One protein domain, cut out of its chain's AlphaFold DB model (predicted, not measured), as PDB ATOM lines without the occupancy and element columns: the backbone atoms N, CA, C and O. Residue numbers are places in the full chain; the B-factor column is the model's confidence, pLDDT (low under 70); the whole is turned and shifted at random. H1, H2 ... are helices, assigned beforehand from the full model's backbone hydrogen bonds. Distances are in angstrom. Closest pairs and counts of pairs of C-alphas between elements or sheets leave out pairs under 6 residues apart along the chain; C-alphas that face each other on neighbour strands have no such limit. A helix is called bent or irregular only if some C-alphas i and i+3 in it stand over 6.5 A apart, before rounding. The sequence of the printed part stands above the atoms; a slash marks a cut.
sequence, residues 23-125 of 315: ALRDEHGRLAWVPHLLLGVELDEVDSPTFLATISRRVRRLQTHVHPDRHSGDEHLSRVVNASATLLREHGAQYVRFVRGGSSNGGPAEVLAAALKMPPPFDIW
ATOM      1  N   ALA A  23     -34.167 106.545 -84.633       83.62
ATOM      2  CA  ALA A  23     -34.214 107.178 -83.309       83.62
ATOM      3  C   ALA A  23     -33.124 106.690 -82.327       83.62
ATOM      4  O   ALA A  23     -32.993 107.230 -81.233       83.62
ATOM      5  N   LEU A  24     -32.365 105.656 -82.701       86.00
ATOM      6  CA  LEU A  24     -31.297 105.043 -81.905       86.00
ATOM      7  C   LEU A  24     -29.910 105.264 -82.518       86.00
ATOM      8  O   LEU A  24     -28.924 104.716 -82.015       86.00
ATOM      9  N   ARG A  25     -29.834 105.998 -83.633       88.06
ATOM     10  CA  ARG A  25     -28.586 106.291 -84.337       88.06
ATOM     11  C   ARG A  25     -28.006 107.635 -83.886       88.06
ATOM     12  O   ARG A  25     -28.746 108.533 -83.493       88.06
ATOM     13  N   ASP A  26     -26.681 107.742 -83.922       84.38
ATOM     14  CA  ASP A  26     -25.956 108.999 -83.732       84.38
ATOM     15  C   ASP A  26     -26.089 109.915 -84.966       84.38
ATOM     16  O   ASP A  26     -26.649 109.542 -86.000       84.38
ATOM     17  N   GLU A  27     -25.536 111.123 -84.868       82.88
ATOM     18  CA  GLU A  27     -25.489 112.112 -85.957       82.88
ATOM     19  C   GLU A  27     -24.754 111.618 -87.222       82.88
ATOM     20  O   GLU A  27     -24.961 112.154 -88.309       82.88
ATOM     21  N   HIS A  28     -23.941 110.562 -87.104       82.88
ATOM     22  CA  HIS A  28     -23.213 109.927 -88.204       82.88
ATOM     23  C   HIS A  28     -23.978 108.730 -88.794       82.88
ATOM     24  O   HIS A  28     -23.445 107.997 -89.630       82.88
ATOM     25  N   GLY A  29     -25.214 108.492 -88.346       81.25
ATOM     26  CA  GLY A  29     -26.048 107.391 -88.805       81.25
ATOM     27  C   GLY A  29     -25.610 106.020 -88.288       81.25
ATOM     28  O   GLY A  29     -26.062 105.008 -88.822       81.25
ATOM     29  N   ARG A  30     -24.761 105.932 -87.259       83.25
ATOM     30  CA  ARG A  30     -24.345 104.662 -86.635       83.25
ATOM     31  C   ARG A  30     -25.243 104.344 -85.454       83.25
ATOM     32  O   ARG A  30     -25.680 105.248 -84.755       83.25
ATOM     33  N   LEU A  31     -25.515 103.065 -85.207       85.62
ATOM     34  CA  LEU A  31     -26.281 102.670 -84.028       85.62
ATOM     35  C   LEU A  31     -25.516 103.095 -82.761       85.62
ATOM     36  O   LEU A  31     -24.358 102.722 -82.587       85.62
ATOM     37  N   ALA A  32     -26.155 103.894 -81.909       83.81
ATOM     38  CA  ALA A  32     -25.574 104.408 -80.666       83.81
ATOM     39  C   ALA A  32     -26.129 103.686 -79.433       83.81
ATOM     40  O   ALA A  32     -25.461 103.584 -78.410       83.81
ATOM     41  N   TRP A  33     -27.347 103.153 -79.548       85.19
ATOM     42  CA  TRP A  33     -28.070 102.530 -78.449       85.19
ATOM     43  C   TRP A  33     -28.569 101.148 -78.828       85.19
ATOM     44  O   TRP A  33     -29.065 100.930 -79.936       85.19
ATOM     45  N   VAL A  34     -28.489 100.217 -77.878       88.06
ATOM     46  CA  VAL A  34     -28.951  98.840 -78.061       88.06
ATOM     47  C   VAL A  34     -30.197  98.601 -77.200       88.06
ATOM     48  O   VAL A  34     -30.064  98.351 -76.004       88.06
ATOM     49  N   PRO A  35     -31.415  98.651 -77.780       87.88
ATOM     50  CA  PRO A  35     -32.682  98.604 -77.046       87.88
ATOM     51  C   PRO A  35     -32.823  97.500 -76.001       87.88
ATOM     52  O   PRO A  35     -33.261  97.764 -74.884       87.88
ATOM     53  N   HIS A  36     -32.466  96.264 -76.349       85.38
ATOM     54  CA  HIS A  36     -32.643  95.118 -75.455       85.38
ATOM     55  C   HIS A  36     -31.643  95.119 -74.292       85.38
ATOM     56  O   HIS A  36     -32.015  94.787 -73.168       85.38
ATOM     57  N   LEU A  37     -30.411  95.583 -74.531       83.75
ATOM     58  CA  LEU A  37     -29.407  95.762 -73.481       83.75
ATOM     59  C   LEU A  37     -29.760  96.940 -72.567       83.75
ATOM     60  O   LEU A  37     -29.736  96.794 -71.349       83.75
ATOM     61  N   LEU A  38     -30.172  98.073 -73.145       84.25
ATOM     62  CA  LEU A  38     -30.568  99.273 -72.405       84.25
ATOM     63  C   LEU A  38     -31.760  99.010 -71.474       84.25
ATOM     64  O   LEU A  38     -31.780  99.469 -70.334       84.25
ATOM     65  N   LEU A  39     -32.754  98.252 -71.942       84.56
ATOM     66  CA  LEU A  39     -33.933  97.895 -71.147       84.56
ATOM     67  C   LEU A  39     -33.708  96.675 -70.237       84.56
ATOM     68  O   LEU A  39     -34.547  96.407 -69.372       84.56
ATOM     69  N   GLY A  40     -32.600  95.946 -70.406       79.75
ATOM     70  CA  GLY A  40     -32.301  94.719 -69.668       79.75
ATOM     71  C   GLY A  40     -33.351  93.629 -69.898       79.75
ATOM     72  O   GLY A  40     -33.900  93.088 -68.931       79.75
ATOM     73  N   VAL A  41     -33.683  93.384 -71.169       83.19
ATOM     74  CA  VAL A  41     -34.646  92.363 -71.609       83.19
ATOM     75  C   VAL A  41     -33.976  91.365 -72.547       83.19
ATOM     76  O   VAL A  41     -33.139  91.737 -73.369       83.19
ATOM     77  N   GLU A  42     -34.359  90.099 -72.430       82.50
ATOM     78  CA  GLU A  42     -33.832  89.031 -73.274       82.50
ATOM     79  C   GLU A  42     -34.632  88.937 -74.573       82.50
ATOM     80  O   GLU A  42     -35.862  88.987 -74.578       82.50
ATOM     81  N   LEU A  43     -33.925  88.824 -75.698       81.94
ATOM     82  CA  LEU A  43     -34.550  88.791 -77.021       81.94
ATOM     83  C   LEU A  43     -35.237  87.460 -77.341       81.94
ATOM     84  O   LEU A  43     -36.075  87.412 -78.238       81.94
ATOM     85  N   ASP A  44     -34.916  86.399 -76.606       82.06
ATOM     86  CA  ASP A  44     -35.554  85.090 -76.761       82.06
ATOM     87  C   ASP A  44     -36.985  85.082 -76.200       82.06
ATOM     88  O   ASP A  44     -37.800  84.244 -76.575       82.06
ATOM     89  N   GLU A  45     -37.321  86.067 -75.362       82.31
ATOM     90  CA  GLU A  45     -38.662  86.254 -74.814       82.31
ATOM     91  C   GLU A  45     -39.558  87.133 -75.696       82.31
ATOM     92  O   GLU A  45     -40.693  87.381 -75.309       82.31
ATOM     93  N   VAL A  46     -39.103  87.627 -76.855       85.06
ATOM     94  CA  VAL A  46     -39.855  88.615 -77.663       85.06
ATOM     95  C   VAL A  46     -41.256  88.135 -78.054       85.06
ATOM     96  O   VAL A  46     -42.196  88.929 -78.039       85.06
ATOM     97  N   ASP A  47     -41.411  86.838 -78.324       83.12
ATOM     98  CA  ASP A  47     -42.698  86.221 -78.677       83.12
ATOM     99  C   ASP A  47     -43.509  85.764 -77.440       83.12
ATOM    100  O   ASP A  47     -44.605  85.215 -77.564       83.12
ATOM    101  N   SER A  48     -42.990  85.980 -76.224       86.19
ATOM    102  CA  SER A  48     -43.649  85.596 -74.973       86.19
ATOM    103  C   SER A  48     -44.811  86.537 -74.628       86.19
ATOM    104  O   SER A  48     -44.659  87.763 -74.684       86.19
ATOM    105  N   PRO A  49     -45.955  86.017 -74.131       81.56
ATOM    106  CA  PRO A  49     -47.090  86.848 -73.719       81.56
ATOM    107  C   PRO A  49     -46.753  87.814 -72.571       81.56
ATOM    108  O   PRO A  49     -47.462  88.795 -72.350       81.56
ATOM    109  N   THR A  50     -45.668  87.570 -71.828       87.50
ATOM    110  CA  THR A  50     -45.231  88.424 -70.714       87.50
ATOM    111  C   THR A  50     -44.238  89.512 -71.122       87.50
ATOM    112  O   THR A  50     -43.968  90.409 -70.321       87.50
ATOM    113  N   PHE A  51     -43.718  89.489 -72.352       87.25
ATOM    114  CA  PHE A  51     -42.640  90.374 -72.805       87.25
ATOM    115  C   PHE A  51     -42.997  91.862 -72.709       87.25
ATOM    116  O   PHE A  51     -42.257  92.665 -72.135       87.25
ATOM    117  N   LEU A  52     -44.194  92.237 -73.167       88.62
ATOM    118  CA  LEU A  52     -44.683  93.621 -73.108       88.62
ATOM    119  C   LEU A  52     -44.836  94.126 -71.662       88.62
ATOM    120  O   LEU A  52     -44.574  95.302 -71.366       88.62
ATOM    121  N   ALA A  53     -45.224  93.239 -70.741       89.00
ATOM    122  CA  ALA A  53     -45.312  93.553 -69.319       89.00
ATOM    123  C   ALA A  53     -43.914  93.731 -68.699       89.00
ATOM    124  O   ALA A  53     -43.714  94.649 -67.894       89.00
ATOM    125  N   THR A  54     -42.939  92.915 -69.112       87.62
ATOM    126  CA  THR A  54     -41.526  93.047 -68.726       87.62
ATOM    127  C   THR A  54     -40.947  94.378 -69.201       87.62
ATOM    128  O   THR A  54     -40.428  95.129 -68.371       87.62
ATOM    129  N   ILE A  55     -41.127  94.741 -70.478       89.44
ATOM    130  CA  ILE A  55     -40.715  96.048 -71.019       89.44
ATOM    131  C   ILE A  55     -41.328  97.177 -70.188       89.44
ATOM    132  O   ILE A  55     -40.622  98.067 -69.723       89.44
ATOM    133  N   SER A  56     -42.638  97.137 -69.941       90.69
ATOM    134  CA  SER A  56     -43.336  98.194 -69.197       90.69
ATOM    135  C   SER A  56     -42.813  98.349 -67.765       90.69
ATOM    136  O   SER A  56     -42.664  99.469 -67.272       90.69
ATOM    137  N   ARG A  57     -42.475  97.240 -67.098       88.94
ATOM    138  CA  ARG A  57     -41.857  97.248 -65.766       88.94
ATOM    139  C   ARG A  57     -40.445  97.837 -65.796       88.94
ATOM    140  O   ARG A  57     -40.108  98.630 -64.918       88.94
ATOM    141  N   ARG A  58     -39.632  97.458 -66.787       86.31
ATOM    142  CA  ARG A  58     -38.256  97.950 -66.964       86.31
ATOM    143  C   ARG A  58     -38.230  99.441 -67.282       86.31
ATOM    144  O   ARG A  58     -37.520 100.176 -66.606       86.31
ATOM    145  N   VAL A  59     -39.088  99.901 -68.190       88.94
ATOM    146  CA  VAL A  59     -39.252 101.328 -68.508       88.94
ATOM    147  C   VAL A  59     -39.627 102.127 -67.265       88.94
ATOM    148  O   VAL A  59     -38.967 103.115 -66.977       88.94
ATOM    149  N   ARG A  60     -40.619 101.690 -66.471       87.62
ATOM    150  CA  ARG A  60     -40.995 102.397 -65.228       87.62
ATOM    151  C   ARG A  60     -39.823 102.519 -64.249       87.62
ATOM    152  O   ARG A  60     -39.639 103.579 -63.663       87.62
ATOM    153  N   ARG A  61     -39.024 101.456 -64.094       84.94
ATOM    154  CA  ARG A  61     -37.824 101.459 -63.237       84.94
ATOM    155  C   ARG A  61     -36.714 102.365 -63.770       84.94
ATOM    156  O   ARG A  61     -36.026 102.996 -62.981       84.94
ATOM    157  N   LEU A  62     -36.512 102.437 -65.082       82.44
ATOM    158  CA  LEU A  62     -35.510 103.337 -65.660       82.44
ATOM    159  C   LEU A  62     -35.976 104.792 -65.588       82.44
ATOM    160  O   LEU A  62     -35.218 105.653 -65.156       82.44
ATOM    161  N   GLN A  63     -37.249 105.055 -65.889       85.19
ATOM    162  CA  GLN A  63     -37.843 106.390 -65.809       85.19
ATOM    163  C   GLN A  63     -37.794 106.962 -64.388       85.19
ATOM    164  O   GLN A  63     -37.608 108.160 -64.231       85.19
ATOM    165  N   THR A  64     -37.831 106.145 -63.327       82.56
ATOM    166  CA  THR A  64     -37.611 106.676 -61.968       82.56
ATOM    167  C   THR A  64     -36.205 107.249 -61.760       82.56
ATOM    168  O   THR A  64     -35.993 107.954 -60.787       82.56
ATOM    169  N   HIS A  65     -35.241 106.978 -62.633       78.00
ATOM    170  CA  HIS A  65     -33.882 107.511 -62.524       78.00
ATOM    171  C   HIS A  65     -33.624 108.643 -63.522       78.00
ATOM    172  O   HIS A  65     -32.930 109.591 -63.175       78.00
ATOM    173  N   VAL A  66     -34.225 108.576 -64.717       80.62
ATOM    174  CA  VAL A  66     -33.925 109.500 -65.828       80.62
ATOM    175  C   VAL A  66     -35.014 110.543 -66.118       80.62
ATOM    176  O   VAL A  66     -34.836 111.343 -67.028       80.62
ATOM    177  N   HIS A  67     -36.141 110.565 -65.388       79.75
ATOM    178  CA  HIS A  67     -37.243 111.503 -65.670       79.75
ATOM    179  C   HIS A  67     -36.793 112.975 -65.585       79.75
ATOM    180  O   HIS A  67     -36.192 113.333 -64.570       79.75
ATOM    181  N   PRO A  68     -37.133 113.835 -66.569       77.62
ATOM    182  CA  PRO A  68     -36.655 115.223 -66.639       77.62
ATOM    183  C   PRO A  68     -37.025 116.070 -65.410       77.62
ATOM    184  O   PRO A  68     -36.250 116.921 -64.996       77.62
ATOM    185  N   ASP A  69     -38.159 115.782 -64.768       80.12
ATOM    186  CA  ASP A  69     -38.603 116.493 -63.556       80.12
ATOM    187  C   ASP A  69     -37.772 116.185 -62.289       80.12
ATOM    188  O   ASP A  69     -38.056 116.715 -61.212       80.12
ATOM    189  N   ARG A  70     -36.771 115.297 -62.361       75.38
ATOM    190  CA  ARG A  70     -35.900 114.952 -61.225       75.38
ATOM    191  C   ARG A  70     -34.592 115.738 -61.272       75.38
ATOM    192  O   ARG A  70     -34.042 115.983 -62.334       75.38
ATOM    193  N   HIS A  71     -34.020 116.016 -60.098       68.81
ATOM    194  CA  HIS A  71     -32.731 116.716 -59.969       68.81
ATOM    195  C   HIS A  71     -31.545 116.023 -60.669       68.81
ATOM    196  O   HIS A  71     -30.561 116.685 -60.978       68.81
ATOM    197  N   SER A  72     -31.629 114.712 -60.914       69.12
ATOM    198  CA  SER A  72     -30.642 113.910 -61.656       69.12
ATOM    199  C   SER A  72     -31.182 113.392 -62.999       69.12
ATOM    200  O   SER A  72     -30.676 112.400 -63.517       69.12
ATOM    201  N   GLY A  73     -32.281 113.972 -63.490       73.75
ATOM    202  CA  GLY A  73     -32.961 113.553 -64.710       73.75
ATOM    203  C   GLY A  73     -32.200 113.933 -65.976       73.75
ATOM    204  O   GLY A  73     -31.455 114.910 -65.990       73.75
ATOM    205  N   ASP A  74     -32.427 113.179 -67.049       81.62
ATOM    206  CA  ASP A  74     -31.861 113.459 -68.366       81.62
ATOM    207  C   ASP A  74     -32.938 113.239 -69.437       81.62
ATOM    208  O   ASP A  74     -33.384 112.117 -69.703       81.62
ATOM    209  N   GLU A  75     -33.367 114.338 -70.061       86.12
ATOM    210  CA  GLU A  75     -34.380 114.337 -71.115       86.12
ATOM    211  C   GLU A  75     -33.948 113.505 -72.335       86.12
ATOM    212  O   GLU A  75     -34.778 112.859 -72.981       86.12
ATOM    213  N   HIS A  76     -32.653 113.487 -72.661       84.69
ATOM    214  CA  HIS A  76     -32.127 112.682 -73.758       84.69
ATOM    215  C   HIS A  76     -32.236 111.190 -73.436       84.69
ATOM    216  O   HIS A  76     -32.816 110.437 -74.224       84.69
ATOM    217  N   LEU A  77     -31.781 110.763 -72.254       82.75
ATOM    218  CA  LEU A  77     -31.899 109.364 -71.830       82.75
ATOM    219  C   LEU A  77     -33.361 108.925 -71.705       82.75
ATOM    220  O   LEU A  77     -33.706 107.817 -72.114       82.75
ATOM    221  N   SER A  78     -34.245 109.793 -71.205       86.75
ATOM    222  CA  SER A  78     -35.681 109.499 -71.136       86.75
ATOM    223  C   SER A  78     -36.285 109.261 -72.529       86.75
ATOM    224  O   SER A  78     -37.041 108.299 -72.720       86.75
ATOM    225  N   ARG A  79     -35.900 110.062 -73.535       88.75
ATOM    226  CA  ARG A  79     -36.301 109.854 -74.938       88.75
ATOM    227  C   ARG A  79     -35.766 108.543 -75.506       88.75
ATOM    228  O   ARG A  79     -36.530 107.814 -76.133       88.75
ATOM    229  N   VAL A  80     -34.503 108.206 -75.248       87.75
ATOM    230  CA  VAL A  80     -33.885 106.949 -75.709       87.75
ATOM    231  C   VAL A  80     -34.554 105.723 -75.079       87.75
ATOM    232  O   VAL A  80     -34.830 104.749 -75.783       87.75
ATOM    233  N   VAL A  81     -34.877 105.763 -73.779       88.19
ATOM    234  CA  VAL A  81     -35.622 104.693 -73.086       88.19
ATOM    235  C   VAL A  81     -36.989 104.485 -73.740       88.19
ATOM    236  O   VAL A  81     -37.385 103.346 -74.003       88.19
ATOM    237  N   ASN A  82     -37.699 105.574 -74.043       90.25
ATOM    238  CA  ASN A  82     -39.005 105.505 -74.693       90.25
ATOM    239  C   ASN A  82     -38.895 104.985 -76.134       90.25
ATOM    240  O   ASN A  82     -39.628 104.068 -76.488       90.25
ATOM    241  N   ALA A  83     -37.940 105.481 -76.926       89.88
ATOM    242  CA  ALA A  83     -37.692 105.017 -78.292       89.88
ATOM    243  C   ALA A  83     -37.314 103.526 -78.339       89.88
ATOM    244  O   ALA A  83     -37.837 102.778 -79.162       89.88
ATOM    245  N   SER A  84     -36.465 103.073 -77.411       89.12
ATOM    246  CA  SER A  84     -36.084 101.661 -77.270       89.12
ATOM    247  C   SER A  84     -37.292 100.782 -76.947       89.12
ATOM    248  O   SER A  84     -37.455  99.705 -77.520       89.12
ATOM    249  N   ALA A  85     -38.163 101.245 -76.049       90.88
ATOM    250  CA  ALA A  85     -39.361 100.512 -75.669       90.88
ATOM    251  C   ALA A  85     -40.381 100.456 -76.810       90.88
ATOM    252  O   ALA A  85     -40.934  99.393 -77.065       90.88
ATOM    253  N   THR A  86     -40.616 101.570 -77.503       91.88
ATOM    254  CA  THR A  86     -41.496 101.622 -78.677       91.88
ATOM    255  C   THR A  86     -40.994 100.684 -79.768       91.88
ATOM    256  O   THR A  86     -41.754  99.836 -80.227       91.88
ATOM    257  N   LEU A  87     -39.695 100.724 -80.083       89.94
ATOM    258  CA  LEU A  87     -39.112  99.852 -81.100       89.94
ATOM    259  C   LEU A  87     -39.276  98.366 -80.763       89.94
ATOM    260  O   LEU A  87     -39.650  97.587 -81.635       89.94
ATOM    261  N   LEU A  88     -39.036  97.949 -79.515       89.69
ATOM    262  CA  LEU A  88     -39.218  96.542 -79.135       89.69
ATOM    263  C   LEU A  88     -40.691  96.115 -79.089       89.69
ATOM    264  O   LEU A  88     -40.982  94.957 -79.380       89.69
ATOM    265  N   ARG A  89     -41.616  97.017 -78.732       90.12
ATOM    266  CA  ARG A  89     -43.059  96.719 -78.704       90.12
ATOM    267  C   ARG A  89     -43.649  96.590 -80.103       90.12
ATOM    268  O   ARG A  89     -44.442  95.688 -80.336       90.12
ATOM    269  N   GLU A  90     -43.283  97.496 -81.003       89.19
ATOM    270  CA  GLU A  90     -43.876  97.593 -82.342       89.19
ATOM    271  C   GLU A  90     -43.121  96.744 -83.373       89.19
ATOM    272  O   GLU A  90     -43.728  96.216 -84.301       89.19
ATOM    273  N   HIS A  91     -41.810  96.550 -83.183       88.44
ATOM    274  CA  HIS A  91     -40.929  95.895 -84.155       88.44
ATOM    275  C   HIS A  91     -40.052  94.779 -83.574       88.44
ATOM    276  O   HIS A  91     -39.042  94.423 -84.186       88.44
ATOM    277  N   GLY A  92     -40.399  94.204 -82.417       86.94
ATOM    278  CA  GLY A  92     -39.567  93.213 -81.718       86.94
ATOM    279  C   GLY A  92     -39.023  92.098 -82.622       86.94
ATOM    280  O   GLY A  92     -37.813  91.897 -82.692       86.94
ATOM    281  N   ALA A  93     -39.883  91.436 -83.402       86.12
ATOM    282  CA  ALA A  93     -39.473  90.349 -84.298       86.12
ATOM    283  C   ALA A  93     -38.519  90.808 -85.424       86.12
ATOM    284  O   ALA A  93     -37.550  90.121 -85.760       86.12
ATOM    285  N   GLN A  94     -38.761  91.987 -86.003       86.69
ATOM    286  CA  GLN A  94     -37.904  92.570 -87.044       86.69
ATOM    287  C   GLN A  94     -36.543  92.976 -86.460       86.69
ATOM    288  O   GLN A  94     -35.502  92.723 -87.071       86.69
ATOM    289  N   TYR A  95     -36.545  93.514 -85.240       86.38
ATOM    290  CA  TYR A  95     -35.340  93.835 -84.490       86.38
ATOM    291  C   TYR A  95     -34.509  92.585 -84.165       86.38
ATOM    292  O   TYR A  95     -33.298  92.600 -84.369       86.38
ATOM    293  N   VAL A  96     -35.132  91.471 -83.760       86.12
ATOM    294  CA  VAL A  96     -34.431  90.190 -83.542       86.12
ATOM    295  C   VAL A  96     -33.757  89.700 -84.825       86.12
ATOM    296  O   VAL A  96     -32.589  89.312 -84.799       86.12
ATOM    297  N   ARG A  97     -34.453  89.756 -85.971       83.00
ATOM    298  CA  ARG A  97     -33.868  89.381 -87.274       83.00
ATOM    299  C   ARG A  97     -32.692  90.276 -87.655       83.00
ATOM    300  O   ARG A  97     -31.702  89.772 -88.180       83.00
ATOM    301  N   PHE A  98     -32.779  91.573 -87.369       83.94
ATOM    302  CA  PHE A  98     -31.681  92.518 -87.556       83.94
ATOM    303  C   PHE A  98     -30.473  92.169 -86.672       83.94
ATOM    304  O   PHE A  98     -29.378  91.978 -87.197       83.94
ATOM    305  N   VAL A  99     -30.672  91.995 -85.360       81.19
ATOM    306  CA  VAL A  99     -29.601  91.663 -84.397       81.19
ATOM    307  C   VAL A  99     -28.918  90.338 -84.744       81.19
ATOM    308  O   VAL A  99     -27.702  90.230 -84.630       81.19
ATOM    309  N   ARG A 100     -29.677  89.339 -85.213       80.94
ATOM    310  CA  ARG A 100     -29.156  88.013 -85.595       80.94
ATOM    311  C   ARG A 100     -28.551  87.955 -87.006       80.94
ATOM    312  O   ARG A 100     -28.193  86.874 -87.460       80.94
ATOM    313  N   GLY A 101     -28.444  89.080 -87.719       72.62
ATOM    314  CA  GLY A 101     -27.827  89.121 -89.052       72.62
ATOM    315  C   GLY A 101     -28.674  88.506 -90.167       72.62
ATOM    316  O   GLY A 101     -28.174  88.276 -91.261       72.62
ATOM    317  N   GLY A 102     -29.966  88.275 -89.923       62.62
ATOM    318  CA  GLY A 102     -30.928  87.858 -90.948       62.62
ATOM    319  C   GLY A 102     -31.416  89.006 -91.841       62.62
ATOM    320  O   GLY A 102     -32.303  88.799 -92.666       62.62
ATOM    321  N   SER A 103     -30.877  90.212 -91.646       60.53
ATOM    322  CA  SER A 103     -31.067  91.394 -92.488       60.53
ATOM    323  C   SER A 103     -29.782  91.657 -93.274       60.53
ATOM    324  O   SER A 103     -28.689  91.506 -92.731       60.53
ATOM    325  N   SER A 104     -29.903  92.095 -94.530       54.91
ATOM    326  CA  SER A 104     -28.781  92.406 -95.433       54.91
ATOM    327  C   SER A 104     -27.828  93.491 -94.910       54.91
ATOM    328  O   SER A 104     -26.736  93.663 -95.447       54.91
ATOM    329  N   ASN A 105     -28.221  94.218 -93.861       57.28
ATOM    330  CA  ASN A 105     -27.487  95.360 -93.330       57.28
ATOM    331  C   ASN A 105     -26.892  95.018 -91.959       57.28
ATOM    332  O   ASN A 105     -27.554  95.256 -90.954       57.28
ATOM    333  N   GLY A 106     -25.684  94.440 -91.928       60.72
ATOM    334  CA  GLY A 106     -24.657  94.601 -90.873       60.72
ATOM    335  C   GLY A 106     -25.022  94.462 -89.383       60.72
ATOM    336  O   GLY A 106     -24.194  94.789 -88.533       60.72
ATOM    337  N   GLY A 107     -26.223  93.995 -89.039       72.75
ATOM    338  CA  GLY A 107     -26.834  94.195 -87.724       72.75
ATOM    339  C   GLY A 107     -26.034  93.681 -86.524       72.75
ATOM    340  O   GLY A 107     -25.913  94.428 -85.556       72.75
ATOM    341  N   PRO A 108     -25.414  92.487 -86.566       76.06
ATOM    342  CA  PRO A 108     -24.628  91.979 -85.443       76.06
ATOM    343  C   PRO A 108     -23.420  92.864 -85.107       76.06
ATOM    344  O   PRO A 108     -23.170  93.146 -83.940       76.06
ATOM    345  N   ALA A 109     -22.693  93.338 -86.125       73.94
ATOM    346  CA  ALA A 109     -21.511  94.175 -85.935       73.94
ATOM    347  C   ALA A 109     -21.888  95.590 -85.471       73.94
ATOM    348  O   ALA A 109     -21.230  96.145 -84.592       73.94
ATOM    349  N   GLU A 110     -22.977  96.155 -86.006       78.12
ATOM    350  CA  GLU A 110     -23.506  97.447 -85.551       78.12
ATOM    351  C   GLU A 110     -23.981  97.388 -84.092       78.12
ATOM    352  O   GLU A 110     -23.673  98.283 -83.310       78.12
ATOM    353  N   VAL A 111     -24.691  96.323 -83.708       80.31
ATOM    354  CA  VAL A 111     -25.165  96.105 -82.332       80.31
ATOM    355  C   VAL A 111     -23.996  95.934 -81.369       80.31
ATOM    356  O   VAL A 111     -24.006  96.529 -80.294       80.31
ATOM    357  N   LEU A 112     -22.975  95.175 -81.766       75.62
ATOM    358  CA  LEU A 112     -21.765  94.975 -80.978       75.62
ATOM    359  C   LEU A 112     -21.012  96.291 -80.744       75.62
ATOM    360  O   LEU A 112     -20.683  96.633 -79.611       75.62
ATOM    361  N   ALA A 113     -20.787  97.058 -81.812       76.25
ATOM    362  CA  ALA A 113     -20.092  98.338 -81.741       76.25
ATOM    363  C   ALA A 113     -20.862  99.382 -80.917       76.25
ATOM    364  O   ALA A 113     -20.245 100.165 -80.196       76.25
ATOM    365  N   ALA A 114     -22.196  99.387 -81.012       80.06
ATOM    366  CA  ALA A 114     -23.061 100.244 -80.208       80.06
ATOM    367  C   ALA A 114     -23.019  99.850 -78.726       80.06
ATOM    368  O   ALA A 114     -22.859 100.714 -77.870       80.06
ATOM    369  N   ALA A 115     -23.099  98.548 -78.420       77.88
ATOM    370  CA  ALA A 115     -23.062  98.030 -77.052       77.88
ATOM    371  C   ALA A 115     -21.777  98.431 -76.310       77.88
ATOM    372  O   ALA A 115     -21.827  98.783 -75.136       77.88
ATOM    373  N   LEU A 116     -20.644  98.427 -77.016       73.88
ATOM    374  CA  LEU A 116     -19.333  98.826 -76.495       73.88
ATOM    375  C   LEU A 116     -19.197 100.316 -76.172       73.88
ATOM    376  O   LEU A 116     -18.278 100.699 -75.456       73.88
ATOM    377  N   LYS A 117     -20.062 101.156 -76.740       76.50
ATOM    378  CA  LYS A 117     -19.984 102.620 -76.651       76.50
ATOM    379  C   LYS A 117     -21.168 103.227 -75.898       76.50
ATOM    380  O   LYS A 117     -21.331 104.447 -75.928       76.50
ATOM    381  N   MET A 118     -22.007 102.406 -75.257       74.94
ATOM    382  CA  MET A 118     -23.160 102.904 -74.506       74.94
ATOM    383  C   MET A 118     -22.683 103.732 -73.301       74.94
ATOM    384  O   MET A 118     -21.859 103.249 -72.531       74.94
ATOM    385  N   PRO A 119     -23.180 104.964 -73.113       66.94
ATOM    386  CA  PRO A 119     -22.780 105.807 -71.992       66.94
ATOM    387  C   PRO A 119     -23.357 105.308 -70.648       66.94
ATOM    388  O   PRO A 119     -24.345 104.559 -70.617       66.94
ATOM    389  N   PRO A 120     -22.782 105.747 -69.510       61.16
ATOM    390  CA  PRO A 120     -23.287 105.416 -68.180       61.16
ATOM    391  C   PRO A 120     -24.748 105.874 -68.001       61.16
ATOM    392  O   PRO A 120     -25.151 106.881 -68.587       61.16
ATOM    393  N   PRO A 121     -25.563 105.178 -67.182       58.53
ATOM    394  CA  PRO A 121     -25.221 104.087 -66.257       58.53
ATOM    395  C   PRO A 121     -25.259 102.669 -66.871       58.53
ATOM    396  O   PRO A 121     -25.339 101.690 -66.133       58.53
ATOM    397  N   PHE A 122     -25.242 102.530 -68.201       62.50
ATOM    398  CA  PHE A 122     -25.495 101.259 -68.896       62.50
ATOM    399  C   PHE A 122     -24.234 100.421 -69.192       62.50
ATOM    400  O   PHE A 122     -24.286  99.502 -70.013       62.50
ATOM    401  N   ASP A 123     -23.137 100.675 -68.471       56.81
ATOM    402  CA  ASP A 123     -21.930  99.837 -68.420       56.81
ATOM    403  C   ASP A 123     -22.228  98.508 -67.697       56.81
ATOM    404  O   ASP A 123     -21.825  98.264 -66.563       56.81
ATOM    405  N   ILE A 124     -23.011  97.631 -68.326       54.12
ATOM    406  CA  ILE A 124     -23.458  96.354 -67.730       54.12
ATOM    407  C   ILE A 124     -22.352  95.273 -67.822       54.12
ATOM    408  O   ILE A 124     -22.498  94.161 -67.321       54.12
ATOM    409  N   TRP A 125     -21.220  95.585 -68.457       53.19
ATOM    410  CA  TRP A 125     -20.175  94.632 -68.811       53.19
ATOM    411  C   TRP A 125     -18.917  94.967 -68.011       53.19
ATOM    412  O   TRP A 125     -18.473  96.112 -67.995       53.19
TER     413      TRP A 125
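AT A GLANCE: This is residues 23 to 125 of the 315 residues of an uncharacterized protein of Amphibalanus amphitrite (UniProt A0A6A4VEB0). A long, sharply kinked helix, H3, has H2 folded alongside it as a helical hairpin and the shorter H4 folding back from its far end. The short helix H1 packs on H3 in the middle, between H2 and H4. The printed part has 103 residues, with four named helices in the order H1, H2, H3, H4 and no named strand, and its class is all helix. It is compact, with a radius of gyration of the C-alphas of 13.5 A and spans of 43 by 36 by 24 A.

HOW THE PARTS SIT: The hub is H3, residues 75 to 99, which touches three helices. It is irregular, with C-alphas 90 and 93 8.7 A apart, and has a kink of 101 degrees near residue 93. H2, residues 51 to 66, touches H3 at a shallow tilt of 23 degrees, opposite ways, a hairpin; the closest C-alphas are those of Val 66 and Ser 78, 5.6 A apart. H1, residues 35 to 39, touches residues 81 to 88 of H3; the closest C-alphas, of Pro 35 and Ser 84, are 4.6 A apart. H1 also touches residues 55 to 62 of H2, closest at the C-alphas of Leu 39 and Arg 58, 6.0 A. H4, residues 107 to 115, forms a hairpin with H3, which it touches at residues 98 to 99, at a shallow tilt of 26 degrees; the closest C-alphas, of Val 99 and Gly 107, are 5.0 A apart. H1 and H4 are close but not clearly touching, with the closest C-alphas, of Leu 37 and Ala 115, 7.6 A apart; H2 and H4 are apart. Every O i to N i+4 pair is within hydrogen-bond range in H1 and H4, against 11 of 12 in H2 and 19 of 21 in H3.

IN THESE COORDINATES: H3 runs 26.7 A from C-alpha 75 at (-34.380, 114.337, -71.115) to C-alpha 99. H2 spans 22.1 A and H4 12.0 A, ending at C-alpha 115 at (-23.062, 98.030, -77.052). H1 begins at C-alpha 35 at (-32.682, 98.604, -77.046).

THE WHOLE: The C-alphas farthest apart, of His 71 and Ser 104, are 43.2 A apart. The printed part has no cut; the link from H1 to H2 is long. Mean pLDDT of the printed part is 80.6, with residues 71 to 72, 102 to 106 and 119 to 125 under 70.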